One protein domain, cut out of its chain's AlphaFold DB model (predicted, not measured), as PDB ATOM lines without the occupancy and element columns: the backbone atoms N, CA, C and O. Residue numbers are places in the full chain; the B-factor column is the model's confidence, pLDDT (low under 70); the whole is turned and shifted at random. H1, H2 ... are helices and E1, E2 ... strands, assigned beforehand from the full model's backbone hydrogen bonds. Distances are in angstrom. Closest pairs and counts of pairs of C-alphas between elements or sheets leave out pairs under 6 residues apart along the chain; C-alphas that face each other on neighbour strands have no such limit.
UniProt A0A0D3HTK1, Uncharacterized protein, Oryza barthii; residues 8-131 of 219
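What this domain is: This is residues 8 to 131 of the 219 residues of an uncharacterized protein of Oryza barthii (UniProt A0A0D3HTK1). What is the main picture? A strongly twisted sheet of three strands, E1 E2 E3, has helix H3 slantwise over one face and no named helix on the other, and H2 packs beside H3. Long helix H1 meets H2 near its end and folds back into it as a helical hairpin, while its residues 8 to 23 stick out as a bare arm that makes much of the length. What are the parts and the size? The printed part has 124 residues with four named helices and three named strands, in the order H1 H2 E1 E2 E3 H3 H4; the sheet has the order E1 - E2 - E3, antiparallel throughout, and the class is mixed, helices and strands. The whole is loose, with a radius of gyration of the C-alphas of 17.6 A and spans of 72 by 29 by 28 A.

Where its parts are: Where are the strands? E1 is residues 61 to 69, 25.2 A from first to last C-alpha, beginning at C-alpha 61 (-4.478, -9.358, 24.727). E2 is residues 72 to 80, 25.7 A, and E3 is residues 92 to 97, 17.1 A. Where are the helices? H3 is residues 100 to 118, 26.8 A, and H2 is residues 43 to 54, 16.0 A. H1 is residues 8 to 36, 41.3 A, from C-alpha 8 at (29.752, 17.424, 28.256) to C-alpha 36 at (-7.348, 0.064, 33.418). H4 is residues 120 to 123, 5.2 A, ending at C-alpha 123 (10.400, -14.109, 40.123).

How they stand to each other: How do the strands pair? E1, E2 and E3 form a meander, each strand the antiparallel neighbour of the one before, with E1 and E3 as edge strands. E1 and E2 are a hairpin at 157 degrees, with N 63 and O 78 at 2.8 A and N 76 and O 65 at 2.9 A, within hydrogen-bond range. E2 and E3 are a hairpin at 160 degrees, with N 77 and O 95 at 2.8 A within that range. What is on the sheet? H3 is on it at a height over the sheet of 6.0 A, in two layers, a helix on one face of a sheet. It runs slantwise to the strands, at 37 degrees to E3 on the local plane, over E3 and only just over E2, on which 3 of its C-alphas fall; the closest C-alphas of H3 and E3 are those of Val 107 and Gly 95, 4.6 A apart. How do the other helices stand? H2 touches residues 104 to 112 of H3, the same way at a shallow tilt of 31 degrees, the closest C-alphas being those of Thr 44 and Ala 108, 5.3 A apart. H1 touches H2 with residues 28 to 36 alone, opposite ways at a shallow tilt of 26 degrees, a helical hairpin, closest at the C-alphas of Ala 35 and Ser 45, 4.8 A apart. H4 is close to but not clearly touching H3, the closest C-alphas being those of Arg 116 and Leu 123, 6.9 A apart. What do the helix backbones show? In H1, H2 and H3 every O i to N i+4 pair is within hydrogen-bond range, and H4 is too short for such a pair.

The domain as a whole: How large is it? The two C-alphas farthest apart, those of Trp 8 and Glu 70, are 72.1 A apart; without residues 8 to 23, which stand free, the body spans 47 by 28 by 27 A. Is it cut, and which link is long? The printed part has no cut, and the long link is E2 to E3, with 11 residues. Where is confidence low? The mean pLDDT of the printed part is 76.6, and residues 8, 32, 35 to 41, 66 to 75, 83 to 89 and 129 to 131 are under 70.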
ATOM      1  N   TRP A   8      30.721  17.710  29.319       69.75
ATOM      2  CA  TRP A   8      29.752  17.424  28.256       69.75
ATOM      3  C   TRP A   8      29.478  15.925  28.090       69.75
ATOM      4  O   TRP A   8      28.326  15.546  27.867       69.75
ATOM      5  N   GLY A   9      30.491  15.072  28.269       75.94
ATOM      6  CA  GLY A   9      30.318  13.618  28.280       75.94
ATOM      7  C   GLY A   9      29.391  13.136  29.402       75.94
ATOM      8  O   GLY A   9      28.536  12.279  29.174       75.94
ATOM      9  N   ASP A  10      29.502  13.721  30.595       79.19
ATOM     10  CA  ASP A  10      28.635  13.393  31.733       79.19
ATOM     11  C   ASP A  10      27.206  13.934  31.585       79.19
ATOM     12  O   ASP A  10      26.245  13.290  32.018       79.19
ATOM     13  N   VAL A  11      27.041  15.094  30.945       79.56
ATOM     14  CA  VAL A  11      25.718  15.650  30.625       79.56
ATOM     15  C   VAL A  11      24.982  14.758  29.626       79.56
ATOM     16  O   VAL A  11      23.817  14.440  29.858       79.56
ATOM     17  N   LEU A  12      25.655  14.294  28.568       79.81
ATOM     18  CA  LEU A  12      25.059  13.386  27.582       79.81
ATOM     19  C   LEU A  12      24.627  12.060  28.222       79.81
ATOM     20  O   LEU A  12      23.472  11.672  28.081       79.81
ATOM     21  N   LYS A  13      25.480  11.444  29.051       80.50
ATOM     22  CA  LYS A  13      25.117  10.226  29.801       80.50
ATOM     23  C   LYS A  13      23.903  10.422  30.711       80.50
ATOM     24  O   LYS A  13      23.074   9.525  30.838       80.50
ATOM     25  N   LYS A  14      23.785  11.581  31.370       83.62
ATOM     26  CA  LYS A  14      22.611  11.898  32.200       83.62
ATOM     27  C   LYS A  14      21.351  12.087  31.364       83.62
ATOM     28  O   LYS A  14      20.287  11.660  31.800       83.62
ATOM     29  N   ILE A  15      21.457  12.717  30.194       80.38
ATOM     30  CA  ILE A  15      20.336  12.880  29.262       80.38
ATOM     31  C   ILE A  15      19.861  11.512  28.764       80.38
ATOM     32  O   ILE A  15      18.662  11.249  28.803       80.38
ATOM     33  N   ASP A  16      20.783  10.622  28.398       82.06
ATOM     34  CA  ASP A  16      20.452   9.261  27.967       82.06
ATOM     35  C   ASP A  16      19.741   8.481  29.081       82.06
ATOM     36  O   ASP A  16      18.663   7.936  28.859       82.06
ATOM     37  N   GLN A  17      20.244   8.544  30.319       78.94
ATOM     38  CA  GLN A  17      19.576   7.931  31.477       78.94
ATOM     39  C   GLN A  17      18.178   8.506  31.744       78.94
ATOM     40  O   GLN A  17      17.280   7.784  32.179       78.94
ATOM     41  N   ILE A  18      17.973   9.810  31.534       79.88
ATOM     42  CA  ILE A  18      16.658  10.448  31.684       79.88
ATOM     43  C   ILE A  18      15.704   9.965  30.588       79.88
ATOM     44  O   ILE A  18      14.544   9.669  30.882       79.88
ATOM     45  N   ASN A  19      16.184   9.862  29.350       75.69
ATOM     46  CA  ASN A  19      15.395   9.390  28.217       75.69
ATOM     47  C   ASN A  19      15.014   7.914  28.374       75.69
ATOM     48  O   ASN A  19      13.850   7.572  28.176       75.69
ATOM     49  N   GLU A  20      15.943   7.065  28.816       78.06
ATOM     50  CA  GLU A  20      15.669   5.660  29.134       78.06
ATOM     51  C   GLU A  20      14.611   5.535  30.231       78.06
ATOM     52  O   GLU A  20      13.607   4.856  30.040       78.06
ATOM     53  N   ARG A  21      14.764   6.261  31.349       75.44
ATOM     54  CA  ARG A  21      13.771   6.251  32.440       75.44
ATOM     55  C   ARG A  21      12.395   6.710  31.976       75.44
ATOM     56  O   ARG A  21      11.394   6.126  32.387       75.44
ATOM     57  N   ARG A  22      12.336   7.742  31.127       74.94
ATOM     58  CA  ARG A  22      11.081   8.224  30.543       74.94
ATOM     59  C   ARG A  22      10.442   7.144  29.672       74.94
ATOM     60  O   ARG A  22       9.267   6.858  29.865       74.94
ATOM     61  N   ALA A  23      11.208   6.501  28.792       73.19
ATOM     62  CA  ALA A  23      10.711   5.425  27.937       73.19
ATOM     63  C   ALA A  23      10.204   4.220  28.754       73.19
ATOM     64  O   ALA A  23       9.123   3.694  28.488       73.19
ATOM     65  N   THR A  24      10.929   3.822  29.805       74.62
ATOM     66  CA  THR A  24      10.499   2.780  30.750       74.62
ATOM     67  C   THR A  24       9.178   3.156  31.425       74.62
ATOM     68  O   THR A  24       8.264   2.333  31.501       74.62
ATOM     69  N   GLN A  25       9.046   4.405  31.876       74.69
ATOM     70  CA  GLN A  25       7.847   4.901  32.547       74.69
ATOM     71  C   GLN A  25       6.641   4.998  31.602       74.69
ATOM     72  O   GLN A  25       5.534   4.638  31.998       74.69
ATOM     73  N   GLU A  26       6.846   5.432  30.359       80.19
ATOM     74  CA  GLU A  26       5.812   5.481  29.317       80.19
ATOM     75  C   GLU A  26       5.328   4.075  28.940       80.19
ATOM     76  O   GLU A  26       4.121   3.839  28.868       80.19
ATOM     77  N   SER A  27       6.247   3.119  28.789       76.50
ATOM     78  CA  SER A  27       5.910   1.717  28.525       76.50
ATOM     79  C   SER A  27       5.122   1.097  29.686       76.50
ATOM     80  O   SER A  27       4.055   0.524  29.473       76.50
ATOM     81  N   LYS A  28       5.554   1.302  30.936       76.81
ATOM     82  CA  LYS A  28       4.809   0.812  32.108       76.81
ATOM     83  C   LYS A  28       3.415   1.436  32.206       76.81
ATOM     84  O   LYS A  28       2.443   0.745  32.508       76.81
ATOM     85  N   ALA A  29       3.303   2.734  31.926       76.62
ATOM     86  CA  ALA A  29       2.021   3.431  31.902       76.62
ATOM     87  C   ALA A  29       1.092   2.893  30.804       76.62
ATOM     88  O   ALA A  29      -0.115   2.825  31.018       76.62
ATOM     89  N   PHE A  30       1.631   2.472  29.657       80.38
ATOM     90  CA  PHE A  30       0.856   1.833  28.596       80.38
ATOM     91  C   PHE A  30       0.260   0.488  29.039       80.38
ATOM     92  O   PHE A  30      -0.940   0.278  28.868       80.38
ATOM     93  N   PHE A  31       1.054  -0.373  29.685       77.25
ATOM     94  CA  PHE A  31       0.575  -1.650  30.238       77.25
ATOM     95  C   PHE A  31      -0.510  -1.451  31.303       77.25
ATOM     96  O   PHE A  31      -1.529  -2.139  31.287       77.25
ATOM     97  N   LEU A  32      -0.315  -0.482  32.200       69.19
ATOM     98  CA  LEU A  32      -1.309  -0.141  33.215       69.19
ATOM     99  C   LEU A  32      -2.592   0.403  32.583       69.19
ATOM    100  O   LEU A  32      -3.674  -0.032  32.946       69.19
ATOM    101  N   LYS A  33      -2.495   1.291  31.589       74.94
ATOM    102  CA  LYS A  33      -3.663   1.866  30.910       74.94
ATOM    103  C   LYS A  33      -4.499   0.819  30.165       74.94
ATOM    104  O   LYS A  33      -5.723   0.922  30.150       74.94
ATOM    105  N   GLU A  34      -3.858  -0.171  29.543       71.00
ATOM    106  CA  GLU A  34      -4.552  -1.314  28.928       71.00
ATOM    107  C   GLU A  34      -5.281  -2.162  29.978       71.00
ATOM    108  O   GLU A  34      -6.430  -2.543  29.768       71.00
ATOM    109  N   ALA A  35      -4.673  -2.389  31.144       62.56
ATOM    110  CA  ALA A  35      -5.354  -3.046  32.257       62.56
ATOM    111  C   ALA A  35      -6.502  -2.201  32.848       62.56
ATOM    112  O   ALA A  35      -7.533  -2.738  33.243       62.56
ATOM    113  N   GLU A  36      -6.355  -0.873  32.880       61.06
ATOM    114  CA  GLU A  36      -7.348   0.064  33.418       61.06
ATOM    115  C   GLU A  36      -8.590   0.242  32.538       61.06
ATOM    116  O   GLU A  36      -9.612   0.705  33.045       61.06
ATOM    117  N   GLN A  37      -8.564  -0.167  31.259       63.91
ATOM    118  CA  GLN A  37      -9.767  -0.198  30.403       63.91
ATOM    119  C   GLN A  37     -10.908  -1.050  30.987       63.91
ATOM    120  O   GLN A  37     -12.026  -1.026  30.470       63.91
ATOM    121  N   TYR A  38     -10.639  -1.816  32.042       58.00
ATOM    122  CA  TYR A  38     -11.434  -2.966  32.435       58.00
ATOM    123  C   TYR A  38     -11.873  -2.996  33.903       58.00
ATOM    124  O   TYR A  38     -12.340  -4.045  34.347       58.00
ATOM    125  N   GLU A  39     -11.816  -1.835  34.566       51.59
ATOM    126  CA  GLU A  39     -12.026  -1.607  36.003       51.59
ATOM    127  C   GLU A  39     -10.891  -2.184  36.869       51.59
ATOM    128  O   GLU A  39     -10.383  -3.283  36.673       51.59
ATOM    129  N   ASN A  40     -10.390  -1.327  37.754       56.66
ATOM    130  CA  ASN A  40      -9.045  -1.381  38.322       56.66
ATOM    131  C   ASN A  40      -8.977  -2.388  39.496       56.66
ATOM    132  O   ASN A  40      -9.915  -2.439  40.284       56.66
ATOM    133  N   TYR A  41      -7.843  -3.097  39.638       60.00
ATOM    134  CA  TYR A  41      -7.461  -4.045  40.719       60.00
ATOM    135  C   TYR A  41      -7.794  -5.551  40.572       60.00
ATOM    136  O   TYR A  41      -7.761  -6.277  41.562       60.00
ATOM    137  N   GLY A  42      -8.023  -6.056  39.355       74.88
ATOM    138  CA  GLY A  42      -8.159  -7.502  39.085       74.88
ATOM    139  C   GLY A  42      -6.858  -8.229  38.700       74.88
ATOM    140  O   GLY A  42      -5.804  -7.617  38.491       74.88
ATOM    141  N   PHE A  43      -6.945  -9.547  38.504       84.25
ATOM    142  CA  PHE A  43      -5.874 -10.397  37.969       84.25
ATOM    143  C   PHE A  43      -5.403  -9.945  36.585       84.25
ATOM    144  O   PHE A  43      -4.246 -10.147  36.223       84.25
ATOM    145  N   THR A  44      -6.273  -9.301  35.810       83.62
ATOM    146  CA  THR A  44      -5.917  -8.701  34.518       83.62
ATOM    147  C   THR A  44      -4.849  -7.610  34.642       83.62
ATOM    148  O   THR A  44      -3.930  -7.558  33.820       83.62
ATOM    149  N   SER A  45      -4.926  -6.788  35.693       82.75
ATOM    150  CA  SER A  45      -3.945  -5.741  36.000       82.75
ATOM    151  C   SER A  45      -2.648  -6.313  36.558       82.75
ATOM    152  O   SER A  45      -1.555  -5.934  36.122       82.75
ATOM    153  N   GLU A  46      -2.751  -7.303  37.447       85.75
ATOM    154  CA  GLU A  46      -1.579  -8.009  37.967       85.75
ATOM    155  C   GLU A  46      -0.814  -8.723  36.841       85.75
ATOM    156  O   GLU A  46       0.414  -8.641  36.788       85.75
ATOM    157  N   LEU A  47      -1.527  -9.350  35.895       87.00
ATOM    158  CA  LEU A  47      -0.920  -9.990  34.728       87.00
ATOM    159  C   LEU A  47      -0.190  -8.976  33.852       87.00
ATOM    160  O   LEU A  47       0.923  -9.259  33.420       87.00
ATOM    161  N   GLY A  48      -0.772  -7.794  33.628       86.75
ATOM    162  CA  GLY A  48      -0.108  -6.711  32.899       86.75
ATOM    163  C   GLY A  48       1.194  -6.259  33.566       86.75
ATOM    164  O   GLY A  48       2.207  -6.083  32.894       86.75
ATOM    165  N   CYS A  49       1.204  -6.126  34.893       85.56
ATOM    166  CA  CYS A  49       2.416  -5.752  35.626       85.56
ATOM    167  C   CYS A  49       3.484  -6.854  35.573       85.56
ATOM    168  O   CYS A  49       4.651  -6.573  35.311       85.56
ATOM    169  N   MET A  50       3.082  -8.112  35.772       87.06
ATOM    170  CA  MET A  50       4.008  -9.243  35.768       87.06
ATOM    171  C   MET A  50       4.646  -9.451  34.395       87.06
ATOM    172  O   MET A  50       5.846  -9.701  34.312       87.06
ATOM    173  N   THR A  51       3.871  -9.368  33.311       88.06
ATOM    174  CA  THR A  51       4.420  -9.550  31.962       88.06
ATOM    175  C   THR A  51       5.387  -8.427  31.610       88.06
ATOM    176  O   THR A  51       6.459  -8.712  31.077       88.06
ATOM    177  N   TYR A  52       5.087  -7.187  31.997       86.81
ATOM    178  CA  TYR A  52       6.030  -6.076  31.879       86.81
ATOM    179  C   TYR A  52       7.348  -6.351  32.630       86.81
ATOM    180  O   TYR A  52       8.421  -6.266  32.035       86.81
ATOM    181  N   ASP A  53       7.283  -6.759  33.902       86.38
ATOM    182  CA  ASP A  53       8.477  -7.038  34.719       86.38
ATOM    183  C   ASP A  53       9.276  -8.258  34.204       86.38
ATOM    184  O   ASP A  53      10.502  -8.319  34.330       86.38
ATOM    185  N   LEU A  54       8.604  -9.221  33.563       85.50
ATOM    186  CA  LEU A  54       9.240 -10.346  32.868       85.50
ATOM    187  C   LEU A  54       9.891  -9.950  31.531       85.50
ATOM    188  O   LEU A  54      10.669 -10.742  30.987       85.50
ATOM    189  N   GLY A  55       9.627  -8.737  31.039       84.50
ATOM    190  CA  GLY A  55      10.218  -8.165  29.833       84.50
ATOM    191  C   GLY A  55       9.361  -8.290  28.575       84.50
ATOM    192  O   GLY A  55       9.895  -8.095  27.487       84.50
ATOM    193  N   TYR A  56       8.070  -8.620  28.688       83.50
ATOM    194  CA  TYR A  56       7.166  -8.611  27.538       83.50
ATOM    195  C   TYR A  56       7.016  -7.185  26.994       83.50
ATOM    196  O   TYR A  56       6.823  -6.237  27.749       83.50
ATOM    197  N   GLU A  57       7.093  -7.040  25.670       81.50
ATOM    198  CA  GLU A  57       7.005  -5.735  24.998       81.50
ATOM    199  C   GLU A  57       5.554  -5.342  24.690       81.50
ATOM    200  O   GLU A  57       5.229  -4.160  24.570       81.50
ATOM    201  N   VAL A  58       4.663  -6.336  24.613       83.56
ATOM    202  CA  VAL A  58       3.245  -6.163  24.294       83.56
ATOM    203  C   VAL A  58       2.387  -6.585  25.493       83.56
ATOM    204  O   VAL A  58       2.615  -7.663  26.053       83.56
ATOM    205  N   PRO A  59       1.381  -5.783  25.887       84.00
ATOM    206  CA  PRO A  59       0.470  -6.141  26.965       84.00
ATOM    207  C   PRO A  59      -0.381  -7.374  26.622       84.00
ATOM    208  O   PRO A  59      -0.614  -7.663  25.441       84.00
ATOM    209  N   PRO A  60      -0.872  -8.106  27.642       87.38
ATOM    210  CA  PRO A  60      -1.756  -9.251  27.442       87.38
ATOM    211  C   PRO A  60      -3.004  -8.868  26.642       87.38
ATOM    212  O   PRO A  60      -3.719  -7.937  27.010       87.38
ATOM    213  N   LYS A  61      -3.296  -9.605  25.565       87.69
ATOM    214  CA  LYS A  61      -4.478  -9.358  24.727       87.69
ATOM    215  C   LYS A  61      -5.602 -10.315  25.084       87.69
ATOM    216  O   LYS A  61      -5.411 -11.527  25.012       87.69
ATOM    217  N   TYR A  62      -6.780  -9.775  25.382       84.19
ATOM    218  CA  TYR A  62      -7.976 -10.553  25.700       84.19
ATOM    219  C   TYR A  62      -8.937 -10.576  24.515       84.19
ATOM    220  O   TYR A  62      -9.377  -9.535  24.033       84.19
ATOM    221  N   THR A  63      -9.291 -11.771  24.053       83.94
ATOM    222  CA  THR A  63     -10.253 -11.966  22.963       83.94
ATOM    223  C   THR A  63     -11.502 -12.649  23.495       83.94
ATOM    224  O   THR A  63     -11.427 -13.764  24.011       83.94
ATOM    225  N   LYS A  64     -12.655 -11.986  23.349       82.50
ATOM    226  CA  LYS A  64     -13.968 -12.551  23.672       82.50
ATOM    227  C   LYS A  64     -14.475 -13.409  22.517       82.50
ATOM    228  O   LYS A  64     -14.606 -12.930  21.395       82.50
ATOM    229  N   VAL A  65     -14.863 -14.636  22.824       76.00
ATOM    230  CA  VAL A  65     -15.655 -15.512  21.964       76.00
ATOM    231  C   VAL A  65     -16.966 -15.778  22.699       76.00
ATOM    232  O   VAL A  65     -16.979 -16.347  23.784       76.00
ATOM    233  N   SER A  66     -18.079 -15.307  22.143       69.06
ATOM    234  CA  SER A  66     -19.404 -15.531  22.740       69.06
ATOM    235  C   SER A  66     -20.070 -16.676  21.994       69.06
ATOM    236  O   SER A  66     -20.163 -16.617  20.769       69.06
ATOM    237  N   THR A  67     -20.541 -17.693  22.708       63.44
ATOM    238  CA  THR A  67     -21.297 -18.806  22.123       63.44
ATOM    239  C   THR A  67     -22.632 -18.932  22.836       63.44
ATOM    240  O   THR A  67     -22.672 -19.052  24.056       63.44
ATOM    241  N   HIS A  68     -23.722 -18.899  22.071       58.66
ATOM    242  CA  HIS A  68     -25.049 -19.217  22.584       58.66
ATOM    243  C   HIS A  68     -25.247 -20.728  22.525       58.66
ATOM    244  O   HIS A  68     -25.248 -21.304  21.437       58.66
ATOM    245  N   VAL A  69     -25.417 -21.353  23.686       56.81
ATOM    246  CA  VAL A  69     -25.846 -22.748  23.799       56.81
ATOM    247  C   VAL A  69     -27.105 -22.742  24.658       56.81
ATOM    248  O   VAL A  69     -27.060 -22.285  25.793       56.81
ATOM    249  N   GLU A  70     -28.229 -23.183  24.085       54.84
ATOM    250  CA  GLU A  70     -29.485 -23.457  24.812       54.84
ATOM    251  C   GLU A  70     -29.917 -22.344  25.799       54.84
ATOM    252  O   GLU A  70     -30.120 -22.589  26.984       54.84
ATOM    253  N   ASP A  71     -30.035 -21.101  25.315       57.69
ATOM    254  CA  ASP A  71     -30.425 -19.901  26.086       57.69
ATOM    255  C   ASP A  71     -29.487 -19.475  27.238       57.69
ATOM    256  O   ASP A  71     -29.728 -18.443  27.872       57.69
ATOM    257  N   GLN A  72     -28.365 -20.167  27.462       55.44
ATOM    258  CA  GLN A  72     -27.301 -19.726  28.368       55.44
ATOM    259  C   GLN A  72     -26.185 -19.007  27.591       55.44
ATOM    260  O   GLN A  72     -25.659 -19.479  26.579       55.44
ATOM    261  N   LEU A  73     -25.843 -17.800  28.050       59.50
ATOM    262  CA  LEU A  73     -24.728 -17.011  27.529       59.50
ATOM    263  C   LEU A  73     -23.430 -17.525  28.153       59.50
ATOM    264  O   LEU A  73     -23.045 -17.078  29.226       59.50
ATOM    265  N   HIS A  74     -22.722 -18.413  27.459       66.06
ATOM    266  CA  HIS A  74     -21.356 -18.751  27.841       66.06
ATOM    267  C   HIS A  74     -20.375 -17.805  27.142       66.06
ATOM    268  O   HIS A  74     -20.322 -17.681  25.911       66.06
ATOM    269  N   CYS A  75     -19.598 -17.096  27.953       69.62
ATOM    270  CA  CYS A  75     -18.509 -16.245  27.516       69.62
ATOM    271  C   CYS A  75     -17.198 -17.016  27.625       69.62
ATOM    272  O   CYS A  75     -16.740 -17.365  28.711       69.62
ATOM    273  N   LYS A  76     -16.551 -17.213  26.484       80.31
ATOM    274  CA  LYS A  76     -15.217 -17.780  26.392       80.31
ATOM    275  C   LYS A  76     -14.221 -16.658  26.149       80.31
ATOM    276  O   LYS A  76     -14.431 -15.812  25.282       80.31
ATOM    277  N   THR A  77     -13.150 -16.616  26.925       79.62
ATOM    278  CA  THR A  77     -12.109 -15.594  26.802       79.62
ATOM    279  C   THR A  77     -10.763 -16.258  26.633       79.62
ATOM    280  O   THR A  77     -10.393 -17.136  27.406       79.62
ATOM    281  N   THR A  78     -10.019 -15.809  25.631       82.94
ATOM    282  CA  THR A  78      -8.636 -16.227  25.413       82.94
ATOM    283  C   THR A  78      -7.719 -15.069  25.769       82.94
ATOM    284  O   THR A  78      -7.964 -13.952  25.308       82.94
ATOM    285  N   VAL A  79      -6.670 -15.318  26.555       84.31
ATOM    286  CA  VAL A  79      -5.569 -14.363  26.732       84.31
ATOM    287  C   VAL A  79      -4.354 -14.840  25.949       84.31
ATOM    288  O   VAL A  79      -3.969 -16.007  26.040       84.31
ATOM    289  N   THR A  80      -3.765 -13.935  25.178       83.38
ATOM    290  CA  THR A  80      -2.566 -14.197  24.380       83.38
ATOM    291  C   THR A  80      -1.437 -13.313  24.878       83.38
ATOM    292  O   THR A  80      -1.577 -12.087  24.917       83.38
ATOM    293  N   LEU A  81      -0.315 -13.937  25.237       80.44
ATOM    294  CA  LEU A  81       0.921 -13.242  25.577       80.44
ATOM    295  C   LEU A  81       1.841 -13.261  24.357       80.44
ATOM    296  O   LEU A  81       2.251 -14.330  23.907       80.44
ATOM    297  N   VAL A  82       2.130 -12.084  23.804       74.06
ATOM    298  CA  VAL A  82       2.982 -11.943  22.617       74.06
ATOM    299  C   VAL A  82       4.359 -11.478  23.052       74.06
ATOM    300  O   VAL A  82       4.488 -10.478  23.757       74.06
ATOM    301  N   PHE A  83       5.378 -12.209  22.618       66.62
ATOM    302  CA  PHE A  83       6.767 -11.864  22.850       66.62
ATOM    303  C   PHE A  83       7.536 -11.936  21.533       66.62
ATOM    304  O   PHE A  83       7.549 -12.987  20.892       66.62
ATOM    305  N   ASP A  84       8.141 -10.819  21.133       62.53
ATOM    306  CA  ASP A  84       8.765 -10.666  19.813       62.53
ATOM    307  C   ASP A  84      10.211 -11.198  19.751       62.53
ATOM    308  O   ASP A  84      10.781 -11.291  18.666       62.53
ATOM    309  N   LYS A  85      10.813 -11.596  20.883       60.59
ATOM    310  CA  LYS A  85      12.137 -12.251  20.905       60.59
ATOM    311  C   LYS A  85      11.958 -13.765  21.024       60.59
ATOM    312  O   LYS A  85      11.091 -14.236  21.745       60.59
ATOM    313  N   GLU A  86      12.777 -14.548  20.333       56.25
ATOM    314  CA  GLU A  86      12.562 -15.996  20.142       56.25
ATOM    315  C   GLU A  86      12.682 -16.860  21.425       56.25
ATOM    316  O   GLU A  86      12.367 -18.047  21.391       56.25
ATOM    317  N   ASP A  87      13.070 -16.275  22.567       63.16
ATOM    318  CA  ASP A  87      13.440 -17.006  23.792       63.16
ATOM    319  C   ASP A  87      12.340 -17.152  24.865       63.16
ATOM    320  O   ASP A  87      12.558 -17.872  25.843       63.16
ATOM    321  N   LEU A  88      11.168 -16.504  24.745       61.84
ATOM    322  CA  LEU A  88      10.063 -16.723  25.702       61.84
ATOM    323  C   LEU A  88       8.876 -17.427  25.042       61.84
ATOM    324  O   LEU A  88       8.543 -17.142  23.889       61.84
ATOM    325  N   PRO A  89       8.180 -18.312  25.777       61.94
ATOM    326  CA  PRO A  89       6.954 -18.905  25.276       61.94
ATOM    327  C   PRO A  89       5.916 -17.808  24.991       61.94
ATOM    328  O   PRO A  89       5.764 -16.859  25.768       61.94
ATOM    329  N   GLN A  90       5.166 -17.986  23.900       71.62
ATOM    330  CA  GLN A  90       3.948 -17.231  23.581       71.62
ATOM    331  C   GLN A  90       2.714 -18.053  23.988       71.62
ATOM    332  O   GLN A  90       2.037 -18.628  23.129       71.62
ATOM    333  N   PRO A  91       2.438 -18.231  25.291       76.25
ATOM    334  CA  PRO A  91       1.317 -19.046  25.703       76.25
ATOM    335  C   PRO A  91       0.001 -18.320  25.410       76.25
ATOM    336  O   PRO A  91      -0.138 -17.106  25.598       76.25
ATOM    337  N   SER A  92      -0.986 -19.105  24.994       83.19
ATOM    338  CA  SER A  92      -2.386 -18.712  25.005       83.19
ATOM    339  C   SER A  92      -3.128 -19.534  26.054       83.19
ATOM    340  O   SER A  92      -2.930 -20.745  26.185       83.19
ATOM    341  N   PHE A  93      -3.968 -18.862  26.832       82.44
ATOM    342  CA  PHE A  93      -4.810 -19.491  27.847       82.44
ATOM    343  C   PHE A  93      -6.265 -19.193  27.547       82.44
ATOM    344  O   PHE A  93      -6.580 -18.204  26.889       82.44
ATOM    345  N   MET A  94      -7.146 -20.055  28.032       84.81
ATOM    346  CA  MET A  94      -8.563 -20.027  27.719       84.81
ATOM    347  C   MET A  94      -9.359 -20.204  29.006       84.81
ATOM    348  O   MET A  94      -9.107 -21.144  29.754       84.81
ATOM    349  N   GLY A  95     -10.292 -19.293  29.254       77.88
ATOM    350  CA  GLY A  95     -11.211 -19.329  30.384       77.88
ATOM    351  C   GLY A  95     -12.650 -19.223  29.901       77.88
ATOM    352  O   GLY A  95     -12.934 -18.593  28.880       77.88
ATOM    353  N   GLU A  96     -13.562 -19.851  30.630       79.12
ATOM    354  CA  GLU A  96     -14.986 -19.897  30.310       79.12
ATOM    355  C   GLU A  96     -15.792 -19.519  31.553       79.12
ATOM    356  O   GLU A  96     -15.446 -19.895  32.671       79.12
ATOM    357  N   SER A  97     -16.834 -18.714  31.365       76.19
ATOM    358  CA  SER A  97     -17.761 -18.316  32.423       76.19
ATOM    359  C   SER A  97     -19.048 -17.774  31.810       76.19
ATOM    360  O   SER A  97     -19.075 -17.384  30.644       76.19
ATOM    361  N   ASP A  98     -20.103 -17.659  32.605       76.12
ATOM    362  CA  ASP A  98     -21.385 -17.086  32.178       76.12
ATOM    363  C   ASP A  98     -21.315 -15.558  31.989       76.12
ATOM    364  O   ASP A  98     -22.223 -14.926  31.451       76.12
ATOM    365  N   CYS A  99     -20.205 -14.935  32.402       76.12
ATOM    366  CA  CYS A  99     -19.931 -13.519  32.195       76.12
ATOM    367  C   CYS A  99     -18.524 -13.309  31.633       76.12
ATOM    368  O   CYS A  99     -17.553 -13.926  32.070       76.12
ATOM    369  N   PHE A 100     -18.398 -12.366  30.697       78.44
ATOM    370  CA  PHE A 100     -17.111 -12.002  30.111       78.44
ATOM    371  C   PHE A 100     -16.101 -11.515  31.155       78.44
ATOM    372  O   PHE A 100     -14.934 -11.878  31.073       78.44
ATOM    373  N   PHE A 101     -16.553 -10.739  32.144       77.25
ATOM    374  CA  PHE A 101     -15.700 -10.250  33.227       77.25
ATOM    375  C   PHE A 101     -15.032 -11.411  33.976       77.25
ATOM    376  O   PHE A 101     -13.809 -11.457  34.078       77.25
ATOM    377  N   TYR A 102     -15.818 -12.403  34.401       80.12
ATOM    378  CA  TYR A 102     -15.309 -13.572  35.119       80.12
ATOM    379  C   TYR A 102     -14.455 -14.487  34.236       80.12
ATOM    380  O   TYR A 102     -13.408 -14.950  34.679       80.12
ATOM    381  N   ALA A 103     -14.843 -14.707  32.975       80.38
ATOM    382  CA  ALA A 103     -14.036 -15.486  32.033       80.38
ATOM    383  C   ALA A 103     -12.653 -14.846  31.812       80.38
ATOM    384  O   ALA A 103     -11.647 -15.547  31.708       80.38
ATOM    385  N   ARG A 104     -12.603 -13.509  31.764       83.56
ATOM    386  CA  ARG A 104     -11.379 -12.723  31.601       83.56
ATOM    387  C   ARG A 104     -10.488 -12.761  32.845       83.56
ATOM    388  O   ARG A 104      -9.289 -12.990  32.726       83.56
ATOM    389  N   GLU A 105     -11.058 -12.558  34.025       83.62
ATOM    390  CA  GLU A 105     -10.315 -12.624  35.289       83.62
ATOM    391  C   GLU A 105      -9.790 -14.041  35.560       83.62
ATOM    392  O   GLU A 105      -8.624 -14.213  35.911       83.62
ATOM    393  N   GLY A 106     -10.602 -15.070  35.294       83.19
ATOM    394  CA  GLY A 106     -10.194 -16.467  35.434       83.19
ATOM    395  C   GLY A 106      -9.045 -16.846  34.500       83.19
ATOM    396  O   GLY A 106      -8.079 -17.477  34.929       83.19
ATOM    397  N   VAL A 107      -9.091 -16.414  33.233       85.19
ATOM    398  CA  VAL A 107      -7.994 -16.688  32.294       85.19
ATOM    399  C   VAL A 107      -6.724 -15.892  32.626       85.19
ATOM    400  O   VAL A 107      -5.618 -16.389  32.417       85.19
ATOM    401  N   ALA A 108      -6.860 -14.680  33.177       86.56
ATOM    402  CA  ALA A 108      -5.721 -13.893  33.641       86.56
ATOM    403  C   ALA A 108      -5.035 -14.546  34.849       86.56
ATOM    404  O   ALA A 108      -3.807 -14.644  34.888       86.56
ATOM    405  N   TYR A 109      -5.823 -15.061  35.795       85.00
ATOM    406  CA  TYR A 109      -5.325 -15.831  36.930       85.00
ATOM    407  C   TYR A 109      -4.568 -17.093  36.490       85.00
ATOM    408  O   TYR A 109      -3.447 -17.333  36.940       85.00
ATOM    409  N   GLU A 110      -5.132 -17.863  35.555       83.56
ATOM    410  CA  GLU A 110      -4.471 -19.041  34.980       83.56
ATOM    411  C   GLU A 110      -3.103 -18.679  34.377       83.56
ATOM    412  O   GLU A 110      -2.092 -19.337  34.648       83.56
ATOM    413  N   ALA A 111      -3.052 -17.597  33.596       86.25
ATOM    414  CA  ALA A 111      -1.818 -17.110  32.991       86.25
ATOM    415  C   ALA A 111      -0.771 -16.728  34.051       86.25
ATOM    416  O   ALA A 111       0.384 -17.145  33.948       86.25
ATOM    417  N   LEU A 112      -1.173 -16.000  35.097       85.69
ATOM    418  CA  LEU A 112      -0.304 -15.636  36.220       85.69
ATOM    419  C   LEU A 112       0.304 -16.872  36.898       85.69
ATOM    420  O   LEU A 112       1.506 -16.911  37.165       85.69
ATOM    421  N   CYS A 113      -0.503 -17.901  37.162       82.44
ATOM    422  CA  CYS A 113      -0.045 -19.157  37.760       82.44
ATOM    423  C   CYS A 113       1.008 -19.853  36.890       82.44
ATOM    424  O   CYS A 113       2.057 -20.273  37.390       82.44
ATOM    425  N   ARG A 114       0.763 -19.935  35.576       83.75
ATOM    426  CA  ARG A 114       1.684 -20.573  34.624       83.75
ATOM    427  C   ARG A 114       2.997 -19.804  34.505       83.75
ATOM    428  O   ARG A 114       4.060 -20.422  34.516       83.75
ATOM    429  N   LEU A 115       2.934 -18.473  34.443       85.38
ATOM    430  CA  LEU A 115       4.118 -17.615  34.408       85.38
ATOM    431  C   LEU A 115       4.938 -17.732  35.694       85.38
ATOM    432  O   LEU A 115       6.152 -17.900  35.619       85.38
ATOM    433  N   ARG A 116       4.291 -17.728  36.866       84.69
ATOM    434  CA  ARG A 116       4.965 -17.934  38.157       84.69
ATOM    435  C   ARG A 116       5.681 -19.273  38.235       84.69
ATOM    436  O   ARG A 116       6.800 -19.342  38.732       84.69
ATOM    437  N   HIS A 117       5.052 -20.329  37.726       81.94
ATOM    438  CA  HIS A 117       5.672 -21.647  37.679       81.94
ATOM    439  C   HIS A 117       6.872 -21.680  36.723       81.94
ATOM    440  O   HIS A 117       7.933 -22.182  37.085       81.94
ATOM    441  N   HIS A 118       6.717 -21.126  35.520       81.69
ATOM    442  CA  HIS A 118       7.740 -21.177  34.478       81.69
ATOM    443  C   HIS A 118       8.945 -20.269  34.770       81.69
ATOM    444  O   HIS A 118      10.082 -20.646  34.511       81.69
ATOM    445  N   PHE A 119       8.709 -19.094  35.356       83.62
ATOM    446  CA  PHE A 119       9.735 -18.101  35.679       83.62
ATOM    447  C   PHE A 119      10.052 -18.038  37.172       83.62
ATOM    448  O   PHE A 119      10.469 -16.992  37.669       83.62
ATOM    449  N   LYS A 120       9.874 -19.151  37.892       82.19
ATOM    450  CA  LYS A 120      10.050 -19.223  39.347       82.19
ATOM    451  C   LYS A 120      11.368 -18.599  39.815       82.19
ATOM    452  O   LYS A 120      11.349 -17.771  40.719       82.19
ATOM    453  N   ASP A 121      12.476 -18.938  39.159       85.31
ATOM    454  CA  ASP A 121      13.815 -18.464  39.533       85.31
ATOM    455  C   ASP A 121      13.995 -16.960  39.261       85.31
ATOM    456  O   ASP A 121      14.661 -16.251  40.010       85.31
ATOM    457  N   ARG A 122      13.352 -16.435  38.209       84.06
ATOM    458  CA  ARG A 122      13.381 -14.997  37.887       84.06
ATOM    459  C   ARG A 122      12.492 -14.183  38.823       84.06
ATOM    460  O   ARG A 122      12.797 -13.028  39.103       84.06
ATOM    461  N   LEU A 123      11.390 -14.772  39.281       83.81
ATOM    462  CA  LEU A 123      10.400 -14.109  40.123       83.81
ATOM    463  C   LEU A 123      10.683 -14.268  41.622       83.81
ATOM    464  O   LEU A 123       9.997 -13.633  42.419       83.81
ATOM    465  N   GLU A 124      11.696 -15.050  42.013       79.81
ATOM    466  CA  GLU A 124      12.007 -15.382  43.411       79.81
ATOM    467  C   GLU A 124      12.219 -14.154  44.305       79.81
ATOM    468  O   GLU A 124      11.792 -14.138  45.454       79.81
ATOM    469  N   ASN A 125      12.802 -13.090  43.751       80.56
ATOM    470  CA  ASN A 125      13.075 -11.843  44.471       80.56
ATOM    471  C   ASN A 125      12.066 -10.724  44.165       80.56
ATOM    472  O   ASN A 125      12.332  -9.553  44.434       80.56
ATOM    473  N   THR A 126      10.926 -11.058  43.564       81.25
ATOM    474  CA  THR A 126       9.887 -10.088  43.190       81.25
ATOM    475  C   THR A 126       8.669 -10.211  44.100       81.25
ATOM    476  O   THR A 126       8.495 -11.205  44.809       81.25
ATOM    477  N   ILE A 127       7.761  -9.234  44.020       79.81
ATOM    478  CA  ILE A 127       6.453  -9.294  44.695       79.81
ATOM    479  C   ILE A 127       5.606 -10.502  44.254       79.81
ATOM    480  O   ILE A 127       4.641 -10.854  44.923       79.81
ATOM    481  N   TYR A 128       5.983 -11.159  43.154       79.06
ATOM    482  CA  TYR A 128       5.274 -12.289  42.567       79.06
ATOM    483  C   TYR A 128       5.748 -13.661  43.057       79.06
ATOM    484  O   TYR A 128       5.206 -14.676  42.617       79.06
ATOM    485  N   HIS A 129       6.755 -13.722  43.933       69.06
ATOM    486  CA  HIS A 129       7.296 -14.985  44.440       69.06
ATOM    487  C   HIS A 129       6.246 -15.827  45.180       69.06
ATOM    488  O   HIS A 129       6.216 -17.054  45.057       69.06
ATOM    489  N   TYR A 130       5.379 -15.175  45.960       62.84
ATOM    490  CA  TYR A 130       4.398 -15.876  46.772       62.84
ATOM    491  C   TYR A 130       3.167 -16.250  45.948       62.84
ATOM    492  O   TYR A 130       2.388 -15.398  45.529       62.84
ATOM    493  N   HIS A 131       2.957 -17.553  45.787       59.97
ATOM    494  CA  HIS A 131       1.648 -18.110  45.486       59.97
ATOM    495  C   HIS A 131       1.320 -19.105  46.595       59.97
ATOM    496  O   HIS A 131       2.108 -20.039  46.801       59.97
TER     497      HIS A 131